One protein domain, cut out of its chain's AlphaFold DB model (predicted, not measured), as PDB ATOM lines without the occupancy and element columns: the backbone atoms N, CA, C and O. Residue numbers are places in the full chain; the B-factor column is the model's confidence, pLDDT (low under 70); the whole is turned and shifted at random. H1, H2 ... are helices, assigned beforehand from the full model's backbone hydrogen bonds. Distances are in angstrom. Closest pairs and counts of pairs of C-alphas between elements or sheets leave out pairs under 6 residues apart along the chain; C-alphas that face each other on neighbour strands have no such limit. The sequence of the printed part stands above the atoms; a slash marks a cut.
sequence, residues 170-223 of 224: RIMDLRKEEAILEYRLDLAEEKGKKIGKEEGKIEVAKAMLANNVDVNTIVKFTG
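Overview. This is residues 170 to 223 of the 224 residues of the protein "Transposase" of Wolbachia pipientis (UniProt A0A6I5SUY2). One long helix, H1, makes a rod, and after its last residue, Ala 210, the backbone folds back into a short helix, H2, that packs on residues 201 to 209 of H1 as a small helical hairpin. Residues 170 to 197 of H1 stick out free of any other part. The printed part has 54 residues, with two named helices in the order H1, H2 and no named strand, and its class is all helix. It is extended, with a radius of gyration of the C-alphas of 19.9 A and spans of 64 by 16 by 7 A.

Arrangement. H1, residues 170 to 210, stands free over residues 170 to 197. H2, residues 215 to 222, touches H1 at residues 201 to 209 alone, and the closest C-alphas of the two, those of Lys 201 and Thr 222, are 5.6 A apart. They form a helical hairpin and run opposite ways at a shallow tilt of 26 degrees. In H1 and H2, every O i to N i+4 pair is within hydrogen-bond range.

Along the chain. H1 begins at C-alpha 170 at (113.020, 136.141, 140.346) and ends at C-alpha 210 at (160.471, 113.014, 112.284), 59.8 A away. H2 measures 10.4 A and ends at C-alpha 222 at (149.836, 106.691, 120.159).

Size, cuts and confidence. The two C-alphas farthest apart, those of Arg 170 and Asn 212, are 63.7 A apart. The link from H1 to H2 is tight, with 4 residues. The printed part has no cut, and no printed residue has a pLDDT under 70.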
ATOM      1  N   ARG A 170     111.808 135.525 140.895       85.38
ATOM      2  CA  ARG A 170     113.020 136.141 140.346       85.38
ATOM      3  C   ARG A 170     114.294 135.438 140.813       85.38
ATOM      4  O   ARG A 170     115.211 135.243 140.015       85.38
ATOM      5  N   ILE A 171     114.350 135.033 142.082       84.12
ATOM      6  CA  ILE A 171     115.461 134.239 142.628       84.12
ATOM      7  C   ILE A 171     115.532 132.864 141.959       84.12
ATOM      8  O   ILE A 171     116.624 132.373 141.664       84.12
ATOM      9  N   MET A 172     114.383 132.232 141.708       84.31
ATOM     10  CA  MET A 172     114.331 130.938 141.036       84.31
ATOM     11  C   MET A 172     114.893 131.017 139.613       84.31
ATOM     12  O   MET A 172     115.645 130.127 139.213       84.31
ATOM     13  N   ASP A 173     114.565 132.064 138.861       85.81
ATOM     14  CA  ASP A 173     115.038 132.223 137.485       85.81
ATOM     15  C   ASP A 173     116.550 132.451 137.396       85.81
ATOM     16  O   ASP A 173     117.209 131.801 136.585       85.81
ATOM     17  N   LEU A 174     117.125 133.264 138.288       79.44
ATOM     18  CA  LEU A 174     118.580 133.453 138.360       79.44
ATOM     19  C   LEU A 174     119.317 132.133 138.621       79.44
ATOM     20  O   LEU A 174     120.286 131.809 137.940       79.44
ATOM     21  N   ARG A 175     118.808 131.314 139.547       81.38
ATOM     22  CA  ARG A 175     119.397 129.996 139.839       81.38
ATOM     23  C   ARG A 175     119.302 129.033 138.658       81.38
ATOM     24  O   ARG A 175     120.203 128.220 138.460       81.38
ATOM     25  N   LYS A 176     118.222 129.098 137.867       88.88
ATOM     26  CA  LYS A 176     118.116 128.311 136.627       88.88
ATOM     27  C   LYS A 176     119.178 128.749 135.622       88.88
ATOM     28  O   LYS A 176     119.804 127.890 135.006       88.88
ATOM     29  N   GLU A 177     119.382 130.055 135.451       87.81
ATOM     30  CA  GLU A 177     120.407 130.597 134.551       87.81
ATOM     31  C   GLU A 177     121.822 130.175 134.975       87.81
ATOM     32  O   GLU A 177     122.586 129.698 134.132       87.81
ATOM     33  N   GLU A 178     122.144 130.264 136.270       88.44
ATOM     34  CA  GLU A 178     123.421 129.802 136.836       88.44
ATOM     35  C   GLU A 178     123.663 128.313 136.558       88.44
ATOM     36  O   GLU A 178     124.710 127.950 136.019       88.44
ATOM     37  N   ALA A 179     122.673 127.457 136.825       91.50
ATOM     38  CA  ALA A 179     122.781 126.017 136.581       91.50
ATOM     39  C   ALA A 179     122.972 125.681 135.087       91.50
ATOM     40  O   ALA A 179     123.725 124.770 134.732       91.50
ATOM     41  N   ILE A 180     122.314 126.421 134.186       94.00
ATOM     42  CA  ILE A 180     122.501 126.257 132.734       94.00
ATOM     43  C   ILE A 180     123.924 126.648 132.325       94.00
ATOM     44  O   ILE A 180     124.516 125.989 131.464       94.00
ATOM     45  N   LEU A 181     124.463 127.728 132.891       92.62
ATOM     46  CA  LEU A 181     125.815 128.190 132.588       92.62
ATOM     47  C   LEU A 181     126.871 127.196 133.083       92.62
ATOM     48  O   LEU A 181     127.765 126.851 132.310       92.62
ATOM     49  N   GLU A 182     126.733 126.698 134.310       92.62
ATOM     50  CA  GLU A 182     127.605 125.670 134.893       92.62
ATOM     51  C   GLU A 182     127.642 124.418 134.004       92.62
ATOM     52  O   GLU A 182     128.706 124.013 133.535       92.62
ATOM     53  N   TYR A 183     126.471 123.908 133.610       92.06
ATOM     54  CA  TYR A 183     126.370 122.771 132.692       92.06
ATOM     55  C   TYR A 183     127.066 123.012 131.336       92.06
ATOM     56  O   TYR A 183     127.689 122.114 130.763       92.06
ATOM     57  N   ARG A 184     126.968 124.231 130.787       93.75
ATOM     58  CA  ARG A 184     127.645 124.591 129.527       93.75
ATOM     59  C   ARG A 184     129.164 124.629 129.679       93.75
ATOM     60  O   ARG A 184     129.856 124.239 128.734       93.75
ATOM     61  N   LEU A 185     129.673 125.099 130.816       93.19
ATOM     62  CA  LEU A 185     131.106 125.136 131.110       93.19
ATOM     63  C   LEU A 185     131.675 123.721 131.252       93.19
ATOM     64  O   LEU A 185     132.684 123.424 130.609       93.19
ATOM     65  N   ASP A 186     130.979 122.830 131.958       93.25
ATOM     66  CA  ASP A 186     131.370 121.421 132.093       93.25
ATOM     67  C   ASP A 186     131.497 120.728 130.728       93.25
ATOM     68  O   ASP A 186     132.505 120.082 130.419       93.25
ATOM     69  N   LEU A 187     130.499 120.914 129.855       94.00
ATOM     70  CA  LEU A 187     130.528 120.383 128.489       94.00
ATOM     71  C   LEU A 187     131.693 120.944 127.663       94.00
ATOM     72  O   LEU A 187     132.271 120.227 126.837       94.00
ATOM     73  N   ALA A 188     132.014 122.228 127.829       93.19
ATOM     74  CA  ALA A 188     133.125 122.863 127.132       93.19
ATOM     75  C   ALA A 188     134.474 122.309 127.613       93.19
ATOM     76  O   ALA A 188     135.326 121.987 126.781       93.19
ATOM     77  N   GLU A 189     134.649 122.125 128.923       94.69
ATOM     78  CA  GLU A 189     135.856 121.537 129.507       94.69
ATOM     79  C   GLU A 189     136.052 120.083 129.050       94.69
ATOM     80  O   GLU A 189     137.152 119.702 128.639       94.69
ATOM     81  N   GLU A 190     134.989 119.272 129.039       94.19
ATOM     82  CA  GLU A 190     135.055 117.881 128.577       94.19
ATOM     83  C   GLU A 190     135.457 117.795 127.095       94.19
ATOM     84  O   GLU A 190     136.316 116.987 126.716       94.19
ATOM     85  N   LYS A 191     134.881 118.657 126.247       94.12
ATOM     86  CA  LYS A 191     135.259 118.758 124.830       94.12
ATOM     87  C   LYS A 191     136.705 119.217 124.663       94.12
ATOM     88  O   LYS A 191     137.428 118.609 123.876       94.12
ATOM     89  N   GLY A 192     137.139 120.228 125.413       94.25
ATOM     90  CA  GLY A 192     138.517 120.719 125.393       94.25
ATOM     91  C   GLY A 192     139.523 119.631 125.769       94.25
ATOM     92  O   GLY A 192     140.496 119.416 125.047       94.25
ATOM     93  N   LYS A 193     139.243 118.857 126.827       94.44
ATOM     94  CA  LYS A 193     140.063 117.698 127.225       94.44
ATOM     95  C   LYS A 193     140.135 116.636 126.128       94.44
ATOM     96  O   LYS A 193     141.208 116.082 125.889       94.44
ATOM     97  N   LYS A 194     139.016 116.344 125.454       93.56
ATOM     98  CA  LYS A 194     138.978 115.386 124.335       93.56
ATOM     99  C   LYS A 194     139.814 115.864 123.146       93.56
ATOM    100  O   LYS A 194     140.628 115.088 122.656       93.56
ATOM    101  N   ILE A 195     139.651 117.121 122.730       93.50
ATOM    102  CA  ILE A 195     140.410 117.715 121.618       93.50
ATOM    103  C   ILE A 195     141.903 117.735 121.947       93.50
ATOM    104  O   ILE A 195     142.689 117.185 121.184       93.50
ATOM    105  N   GLY A 196     142.290 118.252 123.116       92.88
ATOM    106  CA  GLY A 196     143.698 118.324 123.517       92.88
ATOM    107  C   GLY A 196     144.364 116.950 123.631       92.88
ATOM    108  O   GLY A 196     145.532 116.793 123.280       92.88
ATOM    109  N   LYS A 197     143.625 115.916 124.057       92.94
ATOM    110  CA  LYS A 197     144.132 114.536 124.058       92.94
ATOM    111  C   LYS A 197     144.406 114.028 122.642       92.94
ATOM    112  O   LYS A 197     145.393 113.324 122.439       92.94
ATOM    113  N   GLU A 198     143.545 114.353 121.684       91.56
ATOM    114  CA  GLU A 198     143.692 113.910 120.298       91.56
ATOM    115  C   GLU A 198     144.802 114.684 119.569       91.56
ATOM    116  O   GLU A 198     145.667 114.074 118.944       91.56
ATOM    117  N   GLU A 199     144.854 116.007 119.732       92.50
ATOM    118  CA  GLU A 199     145.935 116.849 119.206       92.50
ATOM    119  C   GLU A 199     147.296 116.428 119.771       92.50
ATOM    120  O   GLU A 199     148.242 116.239 119.008       92.50
ATOM    121  N   GLY A 200     147.375 116.156 121.078       91.69
ATOM    122  CA  GLY A 200     148.595 115.660 121.714       91.69
ATOM    123  C   GLY A 200     149.073 114.320 121.143       91.69
ATOM    124  O   GLY A 200     150.269 114.145 120.909       91.69
ATOM    125  N   LYS A 201     148.164 113.379 120.841       93.69
ATOM    126  CA  LYS A 201     148.543 112.132 120.149       93.69
ATOM    127  C   LYS A 201     149.124 112.412 118.762       93.69
ATOM    128  O   LYS A 201     150.125 111.799 118.392       93.69
ATOM    129  N   ILE A 202     148.509 113.325 118.007       92.94
ATOM    130  CA  ILE A 202     148.946 113.683 116.650       92.94
ATOM    131  C   ILE A 202     150.327 114.349 116.687       92.94
ATOM    132  O   ILE A 202     151.187 114.020 115.867       92.94
ATOM    133  N   GLU A 203     150.565 115.264 117.626       93.69
ATOM    134  CA  GLU A 203     151.868 115.913 117.803       93.69
ATOM    135  C   GLU A 203     152.966 114.906 118.152       93.69
ATOM    136  O   GLU A 203     154.027 114.912 117.521       93.69
ATOM    137  N   VAL A 204     152.694 113.986 119.084       92.12
ATOM    138  CA  VAL A 204     153.630 112.911 119.446       92.12
ATOM    139  C   VAL A 204     153.922 112.010 118.244       92.12
ATOM    140  O   VAL A 204     155.089 111.722 117.974       92.12
ATOM    141  N   ALA A 205     152.903 111.612 117.477       91.62
ATOM    142  CA  ALA A 205     153.085 110.794 116.278       91.62
ATOM    143  C   ALA A 205     153.951 111.504 115.221       91.62
ATOM    144  O   ALA A 205     154.879 110.903 114.675       91.62
ATOM    145  N   LYS A 206     153.710 112.800 114.974       92.88
ATOM    146  CA  LYS A 206     154.531 113.621 114.065       92.88
ATOM    147  C   LYS A 206     155.984 113.715 114.536       92.88
ATOM    148  O   LYS A 206     156.894 113.574 113.721       92.88
ATOM    149  N   ALA A 207     156.211 113.918 115.834       93.94
ATOM    150  CA  ALA A 207     157.552 113.982 116.408       93.94
ATOM    151  C   ALA A 207     158.298 112.639 116.297       93.94
ATOM    152  O   ALA A 207     159.479 112.618 115.953       93.94
ATOM    153  N   MET A 208     157.615 111.515 116.537       92.44
ATOM    154  CA  MET A 208     158.187 110.174 116.371       92.44
ATOM    155  C   MET A 208     158.551 109.882 114.908       92.44
ATOM    156  O   MET A 208     159.654 109.402 114.643       92.44
ATOM    157  N   LEU A 209     157.677 110.239 113.956       92.50
ATOM    158  CA  LEU A 209     157.954 110.113 112.518       92.50
ATOM    159  C   LEU A 209     159.192 110.918 112.103       92.50
ATOM    160  O   LEU A 209     160.050 110.402 111.393       92.50
ATOM    161  N   ALA A 210     159.318 112.160 112.579       94.81
ATOM    162  CA  ALA A 210     160.471 113.014 112.284       94.81
ATOM    163  C   ALA A 210     161.803 112.444 112.809       94.81
ATOM    164  O   ALA A 210     162.863 112.773 112.283       94.81
ATOM    165  N   ASN A 211     161.754 111.568 113.817       94.38
ATOM    166  CA  ASN A 211     162.914 110.877 114.385       94.38
ATOM    167  C   ASN A 211     163.110 109.456 113.820       94.38
ATOM    168  O   ASN A 211     163.855 108.668 114.398       94.38
ATOM    169  N   ASN A 212     162.467 109.124 112.692       93.12
ATOM    170  CA  ASN A 212     162.542 107.818 112.023       93.12
ATOM    171  C   ASN A 212     162.120 106.625 112.904       93.12
ATOM    172  O   ASN A 212     162.581 105.502 112.689       93.12
ATOM    173  N   VAL A 213     161.243 106.845 113.891       92.94
ATOM    174  CA  VAL A 213     160.608 105.743 114.627       92.94
ATOM    175  C   VAL A 213     159.709 104.974 113.659       92.94
ATOM    176  O   VAL A 213     159.001 105.573 112.847       92.94
ATOM    177  N   ASP A 214     159.737 103.642 113.717       93.12
ATOM    178  CA  ASP A 214     158.954 102.821 112.801       93.12
ATOM    179  C   ASP A 214     157.445 102.966 113.045       93.12
ATOM    180  O   ASP A 214     156.973 103.126 114.173       93.12
ATOM    181  N   VAL A 215     156.672 102.868 111.966       89.81
ATOM    182  CA  VAL A 215     155.221 103.099 111.982       89.81
ATOM    183  C   VAL A 215     154.493 102.146 112.935       89.81
ATOM    184  O   VAL A 215     153.565 102.573 113.618       89.81
ATOM    185  N   ASN A 216     154.925 100.884 113.052       92.31
ATOM    186  CA  ASN A 216     154.271  99.921 113.945       92.31
ATOM    187  C   ASN A 216     154.447 100.320 115.418       92.31
ATOM    188  O   ASN A 216     153.517 100.184 116.215       92.31
ATOM    189  N   THR A 217     155.614 100.853 115.779       89.31
ATOM    190  CA  THR A 217     155.878 101.407 117.110       89.31
ATOM    191  C   THR A 217     155.047 102.665 117.376       89.31
ATOM    192  O   THR A 217     154.478 102.794 118.462       89.31
ATOM    193  N   ILE A 218     154.887 103.560 116.396       89.62
ATOM    194  CA  ILE A 218     154.070 104.781 116.542       89.62
ATOM    195  C   ILE A 218     152.597 104.442 116.781       89.62
ATOM    196  O   ILE A 218     152.004 104.949 117.739       89.62
ATOM    197  N   VAL A 219     152.027 103.540 115.975       91.38
ATOM    198  CA  VAL A 219     150.646 103.050 116.134       91.38
ATOM    199  C   VAL A 219     150.464 102.418 117.517       91.38
ATOM    200  O   VAL A 219     149.502 102.714 118.224       91.38
ATOM    201  N   LYS A 220     151.430 101.604 117.966       91.31
ATOM    202  CA  LYS A 220     151.385 100.945 119.280       91.31
ATOM    203  C   LYS A 220     151.342 101.929 120.455       91.31
ATOM    204  O   LYS A 220     150.649 101.653 121.432       91.31
ATOM    205  N   PHE A 221     152.096 103.029 120.400       85.94
ATOM    206  CA  PHE A 221     152.213 103.969 121.525       85.94
ATOM    207  C   PHE A 221     151.209 105.126 121.487       85.94
ATOM    208  O   PHE A 221     150.812 105.609 122.546       85.94
ATOM    209  N   THR A 222     150.783 105.568 120.304       84.50
ATOM    210  CA  THR A 222     149.836 106.691 120.159       84.50
ATOM    211  C   THR A 222     148.388 106.231 119.985       84.50
ATOM    212  O   THR A 222     147.462 106.972 120.332       84.50
ATOM    213  N   GLY A 223     148.180 104.996 119.515       82.25
ATOM    214  CA  GLY A 223     146.860 104.442 119.215       82.25
ATOM    215  C   GLY A 223     146.158 105.114 118.030       82.25
ATOM    216  O   GLY A 223     144.937 104.994 117.932       82.25
TER     217      GLY A 223